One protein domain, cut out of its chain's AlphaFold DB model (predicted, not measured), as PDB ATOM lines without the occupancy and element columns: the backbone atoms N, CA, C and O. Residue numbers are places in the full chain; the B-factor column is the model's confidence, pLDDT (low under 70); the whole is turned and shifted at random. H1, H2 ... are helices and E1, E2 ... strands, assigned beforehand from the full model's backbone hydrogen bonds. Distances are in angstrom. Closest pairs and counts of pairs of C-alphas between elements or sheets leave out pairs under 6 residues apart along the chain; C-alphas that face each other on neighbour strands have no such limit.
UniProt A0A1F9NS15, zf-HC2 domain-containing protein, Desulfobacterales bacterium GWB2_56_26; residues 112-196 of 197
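AT A GLANCE: This is residues 112 to 196 of the 197 residues of the protein "zf-HC2 domain-containing protein" of Desulfobacterales bacterium GWB2_56_26 (UniProt A0A1F9NS15). A strongly twisted sheet of five strands is covered on one face by helix H2, and the shorter H1 runs beside H2 the opposite way; the other face is bare of named helices. The long hairpin E4 and E5 reaches out at one end, where the loop of residues 160 to 172 swings out to meet the start of E4. The printed part has 85 residues, in the order E1, H1, E2, H2, E3, E4, E5; the sheet, E1 E4 E5 E3 E2, is mixed, and the class is mixed, helices and strands, in two layers. It is compact, with a radius of gyration of the C-alphas of 12.5 A and spans of 36 by 24 by 22 A.

HOW THE PARTS SIT: E1, residues 112 to 115, is an edge strand antiparallel to E4, residues 173 to 183, with N 114 and O 178 3.1 A apart. H1, residues 118 to 126, is not on the sheet. E2, residues 131 to 133, the other edge strand, is antiparallel to E3, residues 156 to 159, with N 157 and O 132 2.9 A apart. H2, residues 134 to 146, is on the sheet at a height of 9.2 A; the closest C-alphas of H2 and E3, Ala 137 and Val 157, are 5.8 A apart. H1 and H2 are close but not clearly touching, the closest C-alphas, Leu 120 and Leu 143, being 7.8 A apart, at a shallow tilt of 15 degrees, opposite ways. E5, residues 186 to 195, forms a hairpin with E4, with N 179 and O 190 2.8 A apart, and is parallel to E3, with N 189 and O 158 2.8 A apart. In H1 and H2 every O i to N i+4 pair is within hydrogen-bond range.

IN THESE COORDINATES: E1 begins at C-alpha 112, (49.097, 319.735, 38.761), and is 10.2 A long; H1 is 12.0 A, E2 6.7 A, H2 18.9 A and E3 10.0 A. E4 is 27.4 A, and E5, 27.1 A, ends at C-alpha 195, (40.581, 316.839, 24.369).

THE WHOLE: The C-alphas of Gly 134 and Leu 171, the two farthest apart, are 36.8 A apart. The printed part has no cut, and the link from E3 to E4 is long. Residues 168 to 174 and 194 to 196 have pLDDT under 70.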
ATOM      1  N   ALA A 112      50.466 319.445  38.399       81.12
ATOM      2  CA  ALA A 112      49.097 319.735  38.761       81.12
ATOM      3  C   ALA A 112      48.360 320.250  37.528       81.12
ATOM      4  O   ALA A 112      48.931 320.932  36.675       81.12
ATOM      5  N   SER A 113      47.089 319.889  37.407       81.81
ATOM      6  CA  SER A 113      46.217 320.399  36.355       81.81
ATOM      7  C   SER A 113      44.993 321.022  36.995       81.81
ATOM      8  O   SER A 113      44.263 320.337  37.707       81.81
ATOM      9  N   VAL A 114      44.773 322.304  36.723       88.00
ATOM     10  CA  VAL A 114      43.636 323.078  37.239       88.00
ATOM     11  C   VAL A 114      42.775 323.520  36.061       88.00
ATOM     12  O   VAL A 114      43.305 323.815  34.989       88.00
ATOM     13  N   GLU A 115      41.449 323.510  36.214       88.38
ATOM     14  CA  GLU A 115      40.565 324.091  35.194       88.38
ATOM     15  C   GLU A 115      40.754 325.614  35.157       88.38
ATOM     16  O   GLU A 115      40.812 326.257  36.204       88.38
ATOM     17  N   LEU A 116      40.870 326.187  33.957       85.62
ATOM     18  CA  LEU A 116      40.992 327.632  33.794       85.62
ATOM     19  C   LEU A 116      39.639 328.297  34.078       85.62
ATOM     20  O   LEU A 116      38.675 328.076  33.344       85.62
ATOM     21  N   ASP A 117      39.562 329.092  35.143       88.25
ATOM     22  CA  ASP A 117      38.378 329.878  35.498       88.25
ATOM     23  C   ASP A 117      38.560 331.367  35.173       88.25
ATOM     24  O   ASP A 117      39.622 331.798  34.718       88.25
ATOM     25  N   ASN A 118      37.501 332.157  35.371       88.81
ATOM     26  CA  ASN A 118      37.501 333.581  35.033       88.81
ATOM     27  C   ASN A 118      38.556 334.376  35.812       88.81
ATOM     28  O   ASN A 118      39.115 335.311  35.258       88.81
ATOM     29  N   GLU A 119      38.848 333.996  37.055       89.06
ATOM     30  CA  GLU A 119      39.777 334.720  37.928       89.06
ATOM     31  C   GLU A 119      41.236 334.460  37.521       89.06
ATOM     32  O   GLU A 119      42.018 335.395  37.354       89.06
ATOM     33  N   LEU A 120      41.585 333.199  37.235       87.69
ATOM     34  CA  LEU A 120      42.873 332.839  36.631       87.69
ATOM     35  C   LEU A 120      43.034 333.462  35.241       87.69
ATOM     36  O   LEU A 120      44.123 333.904  34.887       87.69
ATOM     37  N   THR A 121      41.955 333.512  34.458       87.69
ATOM     38  CA  THR A 121      41.952 334.132  33.125       87.69
ATOM     39  C   THR A 121      42.206 335.634  33.212       87.69
ATOM     40  O   THR A 121      43.033 336.156  32.471       87.69
ATOM     41  N   GLU A 122      41.532 336.328  34.127       89.75
ATOM     42  CA  GLU A 122      41.719 337.760  34.352       89.75
ATOM     43  C   GLU A 122      43.154 338.059  34.799       89.75
ATOM     44  O   GLU A 122      43.798 338.935  34.226       89.75
ATOM     45  N   MET A 123      43.709 337.252  35.708       88.62
ATOM     46  CA  MET A 123      45.100 337.389  36.149       88.62
ATOM     47  C   MET A 123      46.121 337.145  35.024       88.62
ATOM     48  O   MET A 123      47.160 337.808  34.974       88.62
ATOM     49  N   LEU A 124      45.848 336.198  34.118       87.25
ATOM     50  CA  LEU A 124      46.681 335.936  32.938       87.25
ATOM     51  C   LEU A 124      46.612 337.069  31.908       87.25
ATOM     52  O   LEU A 124      47.600 337.319  31.223       87.25
ATOM     53  N   LEU A 125      45.460 337.732  31.788       87.56
ATOM     54  CA  LEU A 125      45.244 338.856  30.872       87.56
ATOM     55  C   LEU A 125      45.761 340.188  31.423       87.56
ATOM     56  O   LEU A 125      46.044 341.090  30.639       87.56
ATOM     57  N   GLU A 126      45.878 340.324  32.744       86.81
ATOM     58  CA  GLU A 126      46.326 341.560  33.397       86.81
ATOM     59  C   GLU A 126      47.740 341.965  32.959       86.81
ATOM     60  O   GLU A 126      48.049 343.154  32.884       86.81
ATOM     61  N   ASP A 127      48.604 340.992  32.651       80.06
ATOM     62  CA  ASP A 127      49.963 341.275  32.208       80.06
ATOM     63  C   ASP A 127      50.553 340.118  31.388       80.06
ATOM     64  O   ASP A 127      50.739 339.004  31.884       80.06
ATOM     65  N   GLU A 128      50.862 340.443  30.128       78.81
ATOM     66  CA  GLU A 128      51.402 339.558  29.087       78.81
ATOM     67  C   GLU A 128      52.868 339.152  29.321       78.81
ATOM     68  O   GLU A 128      53.463 338.451  28.493       78.81
ATOM     69  N   SER A 129      53.486 339.589  30.422       86.06
ATOM     70  CA  SER A 129      54.840 339.176  30.763       86.06
ATOM     71  C   SER A 129      54.917 337.665  30.981       86.06
ATOM     72  O   SER A 129      54.091 337.046  31.654       86.06
ATOM     73  N   LEU A 130      55.960 337.065  30.405       88.00
ATOM     74  CA  LEU A 130      56.248 335.638  30.542       88.00
ATOM     75  C   LEU A 130      56.853 335.287  31.907       88.00
ATOM     76  O   LEU A 130      57.012 334.112  32.211       88.00
ATOM     77  N   GLU A 131      57.196 336.281  32.726       90.56
ATOM     78  CA  GLU A 131      57.852 336.088  34.017       90.56
ATOM     79  C   GLU A 131      57.193 336.956  35.092       90.56
ATOM     80  O   GLU A 131      57.229 338.185  35.028       90.56
ATOM     81  N   TRP A 132      56.628 336.326  36.123       92.38
ATOM     82  CA  TRP A 132      56.053 337.007  37.281       92.38
ATOM     83  C   TRP A 132      56.911 336.764  38.519       92.38
ATOM     84  O   TRP A 132      57.298 335.635  38.835       92.38
ATOM     85  N   THR A 133      57.178 337.829  39.269       91.88
ATOM     86  CA  THR A 133      57.950 337.785  40.518       91.88
ATOM     87  C   THR A 133      57.258 338.607  41.609       91.88
ATOM     88  O   THR A 133      56.306 339.345  41.349       91.88
ATOM     89  N   GLY A 134      57.699 338.460  42.861       91.62
ATOM     90  CA  GLY A 134      57.209 339.282  43.971       91.62
ATOM     91  C   GLY A 134      55.750 339.003  44.353       91.62
ATOM     92  O   GLY A 134      55.367 337.853  44.558       91.62
ATOM     93  N   GLU A 135      54.947 340.060  44.508       90.94
ATOM     94  CA  GLU A 135      53.555 339.964  44.980       90.94
ATOM     95  C   GLU A 135      52.650 339.214  43.996       90.94
ATOM     96  O   GLU A 135      51.836 338.396  44.417       90.94
ATOM     97  N   LYS A 136      52.837 339.420  42.689       89.19
ATOM     98  CA  LYS A 136      52.023 338.768  41.656       89.19
ATOM     99  C   LYS A 136      52.214 337.250  41.658       89.19
ATOM    100  O   LYS A 136      51.239 336.507  41.648       89.19
ATOM    101  N   ALA A 137      53.463 336.791  41.753       90.31
ATOM    102  CA  ALA A 137      53.772 335.367  41.880       90.31
ATOM    103  C   ALA A 137      53.121 334.749  43.129       90.31
ATOM    104  O   ALA A 137      52.584 333.648  43.055       90.31
ATOM    105  N   ARG A 138      53.112 335.474  44.258       90.69
ATOM    106  CA  ARG A 138      52.455 335.019  45.495       90.69
ATOM    107  C   ARG A 138      50.943 334.904  45.333       90.69
ATOM    108  O   ARG A 138      50.416 333.834  45.597       90.69
ATOM    109  N   ARG A 139      50.280 335.939  44.801       92.00
ATOM    110  CA  ARG A 139      48.831 335.907  44.524       92.00
ATOM    111  C   ARG A 139      48.444 334.718  43.643       92.00
ATOM    112  O   ARG A 139      47.442 334.065  43.897       92.00
ATOM    113  N   PHE A 140      49.264 334.405  42.639       91.12
ATOM    114  CA  PHE A 140      49.023 333.255  41.771       91.12
ATOM    115  C   PHE A 140      49.139 331.926  42.532       91.12
ATOM    116  O   PHE A 140      48.288 331.054  42.388       91.12
ATOM    117  N   VAL A 141      50.164 331.772  43.374       90.69
ATOM    118  CA  VAL A 141      50.331 330.584  44.230       90.69
ATOM    119  C   VAL A 141      49.176 330.437  45.224       90.69
ATOM    120  O   VAL A 141      48.702 329.320  45.433       90.69
ATOM    121  N   ASP A 142      48.686 331.541  45.788       92.38
ATOM    122  CA  ASP A 142      47.539 331.540  46.699       92.38
ATOM    123  C   ASP A 142      46.279 331.022  45.984       92.38
ATOM    124  O   ASP A 142      45.648 330.078  46.463       92.38
ATOM    125  N   LEU A 143      45.992 331.518  44.772       91.75
ATOM    126  CA  LEU A 143      44.871 331.044  43.945       91.75
ATOM    127  C   LEU A 143      44.971 329.549  43.606       91.75
ATOM    128  O   LEU A 143      43.958 328.844  43.579       91.75
ATOM    129  N   LEU A 144      46.179 329.048  43.336       90.81
ATOM    130  CA  LEU A 144      46.404 327.623  43.088       90.81
ATOM    131  C   LEU A 144      46.172 326.780  44.348       90.81
ATOM    132  O   LEU A 144      45.569 325.707  44.271       90.81
ATOM    133  N   THR A 145      46.599 327.286  45.502       90.62
ATOM    134  CA  THR A 145      46.450 326.613  46.799       90.62
ATOM    135  C   THR A 145      44.982 326.523  47.211       90.62
ATOM    136  O   THR A 145      44.528 325.459  47.634       90.62
ATOM    137  N   GLU A 146      44.199 327.586  47.004       92.06
ATOM    138  CA  GLU A 146      42.742 327.591  47.215       92.06
ATOM    139  C   GLU A 146      42.016 326.539  46.366       92.06
ATOM    140  O   GLU A 146      40.988 325.997  46.774       92.06
ATOM    141  N   ARG A 147      42.583 326.195  45.205       89.75
ATOM    142  CA  ARG A 147      42.073 325.169  44.281       89.75
ATOM    143  C   ARG A 147      42.626 323.769  44.577       89.75
ATOM    144  O   ARG A 147      42.423 322.845  43.790       89.75
ATOM    145  N   GLY A 148      43.292 323.597  45.720       88.12
ATOM    146  CA  GLY A 148      43.808 322.317  46.197       88.12
ATOM    147  C   GLY A 148      45.117 321.881  45.541       88.12
ATOM    148  O   GLY A 148      45.475 320.707  45.637       88.12
ATOM    149  N   VAL A 149      45.834 322.786  44.868       87.81
ATOM    150  CA  VAL A 149      47.180 322.499  44.369       87.81
ATOM    151  C   VAL A 149      48.205 322.900  45.416       87.81
ATOM    152  O   VAL A 149      48.468 324.080  45.626       87.81
ATOM    153  N   GLU A 150      48.831 321.910  46.041       82.94
ATOM    154  CA  GLU A 150      49.958 322.143  46.941       82.94
ATOM    155  C   GLU A 150      51.207 322.509  46.127       82.94
ATOM    156  O   GLU A 150      51.924 321.645  45.614       82.94
ATOM    157  N   VAL A 151      51.463 323.810  45.981       83.19
ATOM    158  CA  VAL A 151      52.685 324.339  45.364       83.19
ATOM    159  C   VAL A 151      53.643 324.784  46.465       83.19
ATOM    160  O   VAL A 151      53.274 325.556  47.348       83.19
ATOM    161  N   ALA A 152      54.895 324.320  46.420       78.06
ATOM    162  CA  ALA A 152      55.938 324.881  47.277       78.06
ATOM    163  C   ALA A 152      56.119 326.378  46.964       78.06
ATOM    164  O   ALA A 152      55.933 326.793  45.819       78.06
ATOM    165  N   ALA A 153      56.481 327.180  47.972       76.94
ATOM    166  CA  ALA A 153      56.642 328.628  47.846       76.94
ATOM    167  C   ALA A 153      57.664 328.989  46.751       76.94
ATOM    168  O   ALA A 153      58.873 329.011  46.986       76.94
ATOM    169  N   ALA A 154      57.170 329.261  45.546       80.38
ATOM    170  CA  ALA A 154      57.997 329.570  44.394       80.38
ATOM    171  C   ALA A 154      58.461 331.025  44.429       80.38
ATOM    172  O   ALA A 154      57.731 331.931  44.837       80.38
ATOM    173  N   LYS A 155      59.689 331.262  43.970       86.50
ATOM    174  CA  LYS A 155      60.257 332.615  43.889       86.50
ATOM    175  C   LYS A 155      59.803 333.349  42.631       86.50
ATOM    176  O   LYS A 155      59.721 334.577  42.645       86.50
ATOM    177  N   ARG A 156      59.525 332.601  41.560       89.38
ATOM    178  CA  ARG A 156      59.078 333.128  40.269       89.38
ATOM    179  C   ARG A 156      58.112 332.170  39.575       89.38
ATOM    180  O   ARG A 156      58.191 330.953  39.756       89.38
ATOM    181  N   VAL A 157      57.225 332.739  38.770       90.12
ATOM    182  CA  VAL A 157      56.302 332.023  37.889       90.12
ATOM    183  C   VAL A 157      56.691 332.366  36.459       90.12
ATOM    184  O   VAL A 157      56.822 333.539  36.129       90.12
ATOM    185  N   GLU A 158      56.892 331.358  35.626       89.69
ATOM    186  CA  GLU A 158      57.220 331.513  34.214       89.69
ATOM    187  C   GLU A 158      56.099 330.923  33.364       89.69
ATOM    188  O   GLU A 158      55.742 329.750  33.498       89.69
ATOM    189  N   LEU A 159      55.548 331.721  32.461       87.62
ATOM    190  CA  LEU A 159      54.600 331.243  31.472       87.62
ATOM    191  C   LEU A 159      55.370 330.725  30.268       87.62
ATOM    192  O   LEU A 159      56.186 331.428  29.679       87.62
ATOM    193  N   VAL A 160      55.070 329.494  29.861       85.94
ATOM    194  CA  VAL A 160      55.672 328.892  28.662       85.94
ATOM    195  C   VAL A 160      55.262 329.664  27.401       85.94
ATOM    196  O   VAL A 160      56.023 329.743  26.438       85.94
ATOM    197  N   ALA A 161      54.064 330.250  27.405       82.75
ATOM    198  CA  ALA A 161      53.565 331.135  26.363       82.75
ATOM    199  C   ALA A 161      52.583 332.150  26.962       82.75
ATOM    200  O   ALA A 161      51.855 331.820  27.898       82.75
ATOM    201  N   ALA A 162      52.537 333.354  26.385       81.56
ATOM    202  CA  ALA A 162      51.530 334.352  26.731       81.56
ATOM    203  C   ALA A 162      50.125 333.796  26.457       81.56
ATOM    204  O   ALA A 162      49.911 333.077  25.471       81.56
ATOM    205  N   TYR A 163      49.178 334.109  27.342       81.25
ATOM    206  CA  TYR A 163      47.795 333.703  27.150       81.25
ATOM    207  C   TYR A 163      47.161 334.538  26.038       81.25
ATOM    208  O   TYR A 163      47.062 335.756  26.145       81.25
ATOM    209  N   ASP A 164      46.726 333.868  24.975       80.00
ATOM    210  CA  ASP A 164      46.013 334.491  23.865       80.00
ATOM    211  C   ASP A 164      44.582 333.930  23.817       80.00
ATOM    212  O   ASP A 164      44.389 332.789  23.373       80.00
ATOM    213  N   PRO A 165      43.567 334.699  24.259       75.12
ATOM    214  CA  PRO A 165      42.178 334.248  24.254       75.12
ATOM    215  C   PRO A 165      41.611 334.089  22.833       75.12
ATOM    216  O   PRO A 165      40.579 333.433  22.661       75.12
ATOM    217  N   TYR A 166      42.269 334.663  21.818       73.81
ATOM    218  CA  TYR A 166      41.867 334.624  20.411       73.81
ATOM    219  C   TYR A 166      42.615 333.570  19.595       73.81
ATOM    220  O   TYR A 166      42.289 333.368  18.418       73.81
ATOM    221  N   ARG A 167      43.585 332.863  20.193       71.75
ATOM    222  CA  ARG A 167      44.254 331.740  19.538       71.75
ATOM    223  C   ARG A 167      43.185 330.728  19.100       71.75
ATOM    224  O   ARG A 167      42.354 330.340  19.925       71.75
ATOM    225  N   PRO A 168      43.178 330.284  17.826       59.12
ATOM    226  CA  PRO A 168      42.190 329.332  17.339       59.12
ATOM    227  C   PRO A 168      42.303 328.048  18.158       59.12
ATOM    228  O   PRO A 168      43.265 327.293  18.023       59.12
ATOM    229  N   LYS A 169      41.341 327.844  19.058       63.62
ATOM    230  CA  LYS A 169      41.275 326.650  19.894       63.62
ATOM    231  C   LYS A 169      41.027 325.466  18.972       63.62
ATOM    232  O   LYS A 169      40.222 325.571  18.039       63.62
ATOM    233  N   ASP A 170      41.693 324.343  19.230       58.47
ATOM    234  CA  ASP A 170      41.325 323.091  18.583       58.47
ATOM    235  C   ASP A 170      39.819 322.908  18.758       58.47
ATOM    236  O   ASP A 170      39.313 322.949  19.879       58.47
ATOM    237  N   LEU A 171      39.091 322.724  17.655       52.50
ATOM    238  CA  LEU A 171      37.619 322.666  17.600       52.50
ATOM    239  C   LEU A 171      36.992 321.605  18.538       52.50
ATOM    240  O   LEU A 171      35.771 321.521  18.653       52.50
ATOM    241  N   LYS A 172      37.818 320.788  19.202       55.44
ATOM    242  CA  LYS A 172      37.454 319.740  20.162       55.44
ATOM    243  C   LYS A 172      37.724 320.097  21.632       55.44
ATOM    244  O   LYS A 172      37.229 319.395  22.514       55.44
ATOM    245  N   ALA A 173      38.488 321.150  21.921       58.62
ATOM    246  CA  ALA A 173      38.820 321.548  23.284       58.62
ATOM    247  C   ALA A 173      37.665 322.357  23.894       58.62
ATOM    248  O   ALA A 173      37.508 323.549  23.639       58.62
ATOM    249  N   LYS A 174      36.822 321.697  24.698       61.97
ATOM    250  CA  LYS A 174      35.656 322.334  25.342       61.97
ATOM    251  C   LYS A 174      36.020 323.097  26.625       61.97
ATOM    252  O   LYS A 174      35.228 323.916  27.083       61.97
ATOM    253  N   LYS A 175      37.191 322.811  27.207       73.06
ATOM    254  CA  LYS A 175      37.734 323.439  28.420       73.06
ATOM    255  C   LYS A 175      39.258 323.566  28.329       73.06
ATOM    256  O   LYS A 175      39.925 322.674  27.802       73.06
ATOM    257  N   GLU A 176      39.794 324.659  28.862       79.50
ATOM    258  CA  GLU A 176      41.235 324.895  28.990       79.50
ATOM    259  C   GLU A 176      41.709 324.423  30.366       79.50
ATOM    260  O   GLU A 176      41.041 324.650  31.378       79.50
ATOM    261  N   LYS A 177      42.851 323.733  30.402       84.81
ATOM    262  CA  LYS A 177      43.511 323.333  31.644       84.81
ATOM    263  C   LYS A 177      44.863 324.007  31.754       84.81
ATOM    264  O   LYS A 177      45.653 324.016  30.809       84.81
ATOM    265  N   LEU A 178      45.131 324.526  32.942       85.81
ATOM    266  CA  LEU A 178      46.430 325.037  33.322       85.81
ATOM    267  C   LEU A 178      47.284 323.859  33.802       85.81
ATOM    268  O   LEU A 178      46.995 323.261  34.838       85.81
ATOM    269  N   SER A 179      48.302 323.498  33.028       86.56
ATOM    270  CA  SER A 179      49.314 322.515  33.403       86.56
ATOM    271  C   SER A 179      50.434 323.238  34.135       86.56
ATOM    272  O   SER A 179      51.169 324.029  33.547       86.56
ATOM    273  N   ILE A 180      50.569 322.957  35.422       88.50
ATOM    274  CA  ILE A 180      51.544 323.597  36.299       88.50
ATOM    275  C   ILE A 180      52.672 322.612  36.545       88.50
ATOM    276  O   ILE A 180      52.425 321.456  36.886       88.50
ATOM    277  N   ARG A 181      53.910 323.068  36.376       86.81
ATOM    278  CA  ARG A 181      55.112 322.270  36.586       86.81
ATOM    279  C   ARG A 181      56.070 323.015  37.501       86.81
ATOM    280  O   ARG A 181      56.551 324.082  37.148       86.81
ATOM    281  N   VAL A 182      56.366 322.438  38.660       85.69
ATOM    282  CA  VAL A 182      57.302 323.027  39.629       85.69
ATOM    283  C   VAL A 182      58.696 322.433  39.433       85.69
ATOM    284  O   VAL A 182      58.849 321.213  39.500       85.69
ATOM    285  N   ALA A 183      59.699 323.277  39.191       82.94
ATOM    286  CA  ALA A 183      61.109 322.895  39.097       82.94
ATOM    287  C   ALA A 183      62.003 324.006  39.671       82.94
ATOM    288  O   ALA A 183      61.811 325.167  39.338       82.94
ATOM    289  N   ASP A 184      62.963 323.665  40.535       79.38
ATOM    290  CA  ASP A 184      64.003 324.591  41.026       79.38
ATOM    291  C   ASP A 184      63.479 325.951  41.575       79.38
ATOM    292  O   ASP A 184      64.019 327.009  41.261       79.38
ATOM    293  N   ASP A 185      62.421 325.939  42.403       84.19
ATOM    294  CA  ASP A 185      61.704 327.132  42.925       84.19
ATOM    295  C   ASP A 185      60.986 327.992  41.855       84.19
ATOM    296  O   ASP A 185      60.592 329.137  42.124       84.19
ATOM    297  N   VAL A 186      60.801 327.447  40.652       87.00
ATOM    298  CA  VAL A 186      60.124 328.065  39.506       87.00
ATOM    299  C   VAL A 186      58.852 327.299  39.180       87.00
ATOM    300  O   VAL A 186      58.858 326.074  39.043       87.00
ATOM    301  N   ILE A 187      57.749 328.025  39.034       88.44
ATOM    302  CA  ILE A 187      56.494 327.460  38.540       88.44
ATOM    303  C   ILE A 187      56.403 327.742  37.050       88.44
ATOM    304  O   ILE A 187      56.172 328.877  36.653       88.44
ATOM    305  N   HIS A 188      56.544 326.707  36.233       88.69
ATOM    306  CA  HIS A 188      56.255 326.783  34.812       88.69
ATOM    307  C   HIS A 188      54.768 326.533  34.576       88.69
ATOM    308  O   HIS A 188      54.223 325.502  34.979       88.69
ATOM    309  N   VAL A 189      54.119 327.475  33.909       88.12
ATOM    310  CA  VAL A 189      52.691 327.441  33.610       88.12
ATOM    311  C   VAL A 189      52.509 327.253  32.113       88.12
ATOM    312  O   VAL A 189      52.963 328.064  31.306       88.12
ATOM    313  N   GLU A 190      51.840 326.171  31.734       87.69
ATOM    314  CA  GLU A 190      51.532 325.842  30.346       87.69
ATOM    315  C   GLU A 190      50.022 325.662  30.181       87.69
ATOM    316  O   GLU A 190      49.383 324.917  30.922       87.69
ATOM    317  N   ILE A 191      49.435 326.326  29.189       83.38
ATOM    318  CA  ILE A 191      47.993 326.271  28.932       83.38
ATOM    319  C   ILE A 191      47.747 325.205  27.865       83.38
ATOM    320  O   ILE A 191      48.210 325.342  26.733       83.38
ATOM    321  N   LYS A 192      47.036 324.127  28.224       81.50
ATOM    322  CA  LYS A 192      46.706 323.018  27.313       81.50
ATOM    323  C   LYS A 192      45.203 322.924  27.088       81.50
ATOM    324  O   LYS A 192      44.412 322.957  28.032       81.50
ATOM    325  N   GLY A 193      44.806 322.757  25.827       70.12
ATOM    326  CA  GLY A 193      43.437 322.381  25.481       70.12
ATOM    327  C   GLY A 193      43.165 320.946  25.927       70.12
ATOM    328  O   GLY A 193      43.953 320.049  25.632       70.12
ATOM    329  N   GLN A 194      42.075 320.710  26.660       62.31
ATOM    330  CA  GLN A 194      41.681 319.353  27.029       62.31
ATOM    331  C   GLN A 194      40.858 318.727  25.899       62.31
ATOM    332  O   GLN A 194      39.743 319.172  25.622       62.31
ATOM    333  N   GLU A 195      41.373 317.662  25.283       51.34
ATOM    334  CA  GLU A 195      40.581 316.839  24.369       51.34
ATOM    335  C   GLU A 195      39.492 316.097  25.161       51.34
ATOM    336  O   GLU A 195      39.775 315.349  26.099       51.34
ATOM    337  N   SER A 196      38.224 316.347  24.820       49.25
ATOM    338  CA  SER A 196      37.099 315.577  25.355       49.25
ATOM    339  C   SER A 196      37.081 314.227  24.648       49.25
ATOM    340  O   SER A 196      36.711 314.159  23.475       49.25
TER     341      SER A 196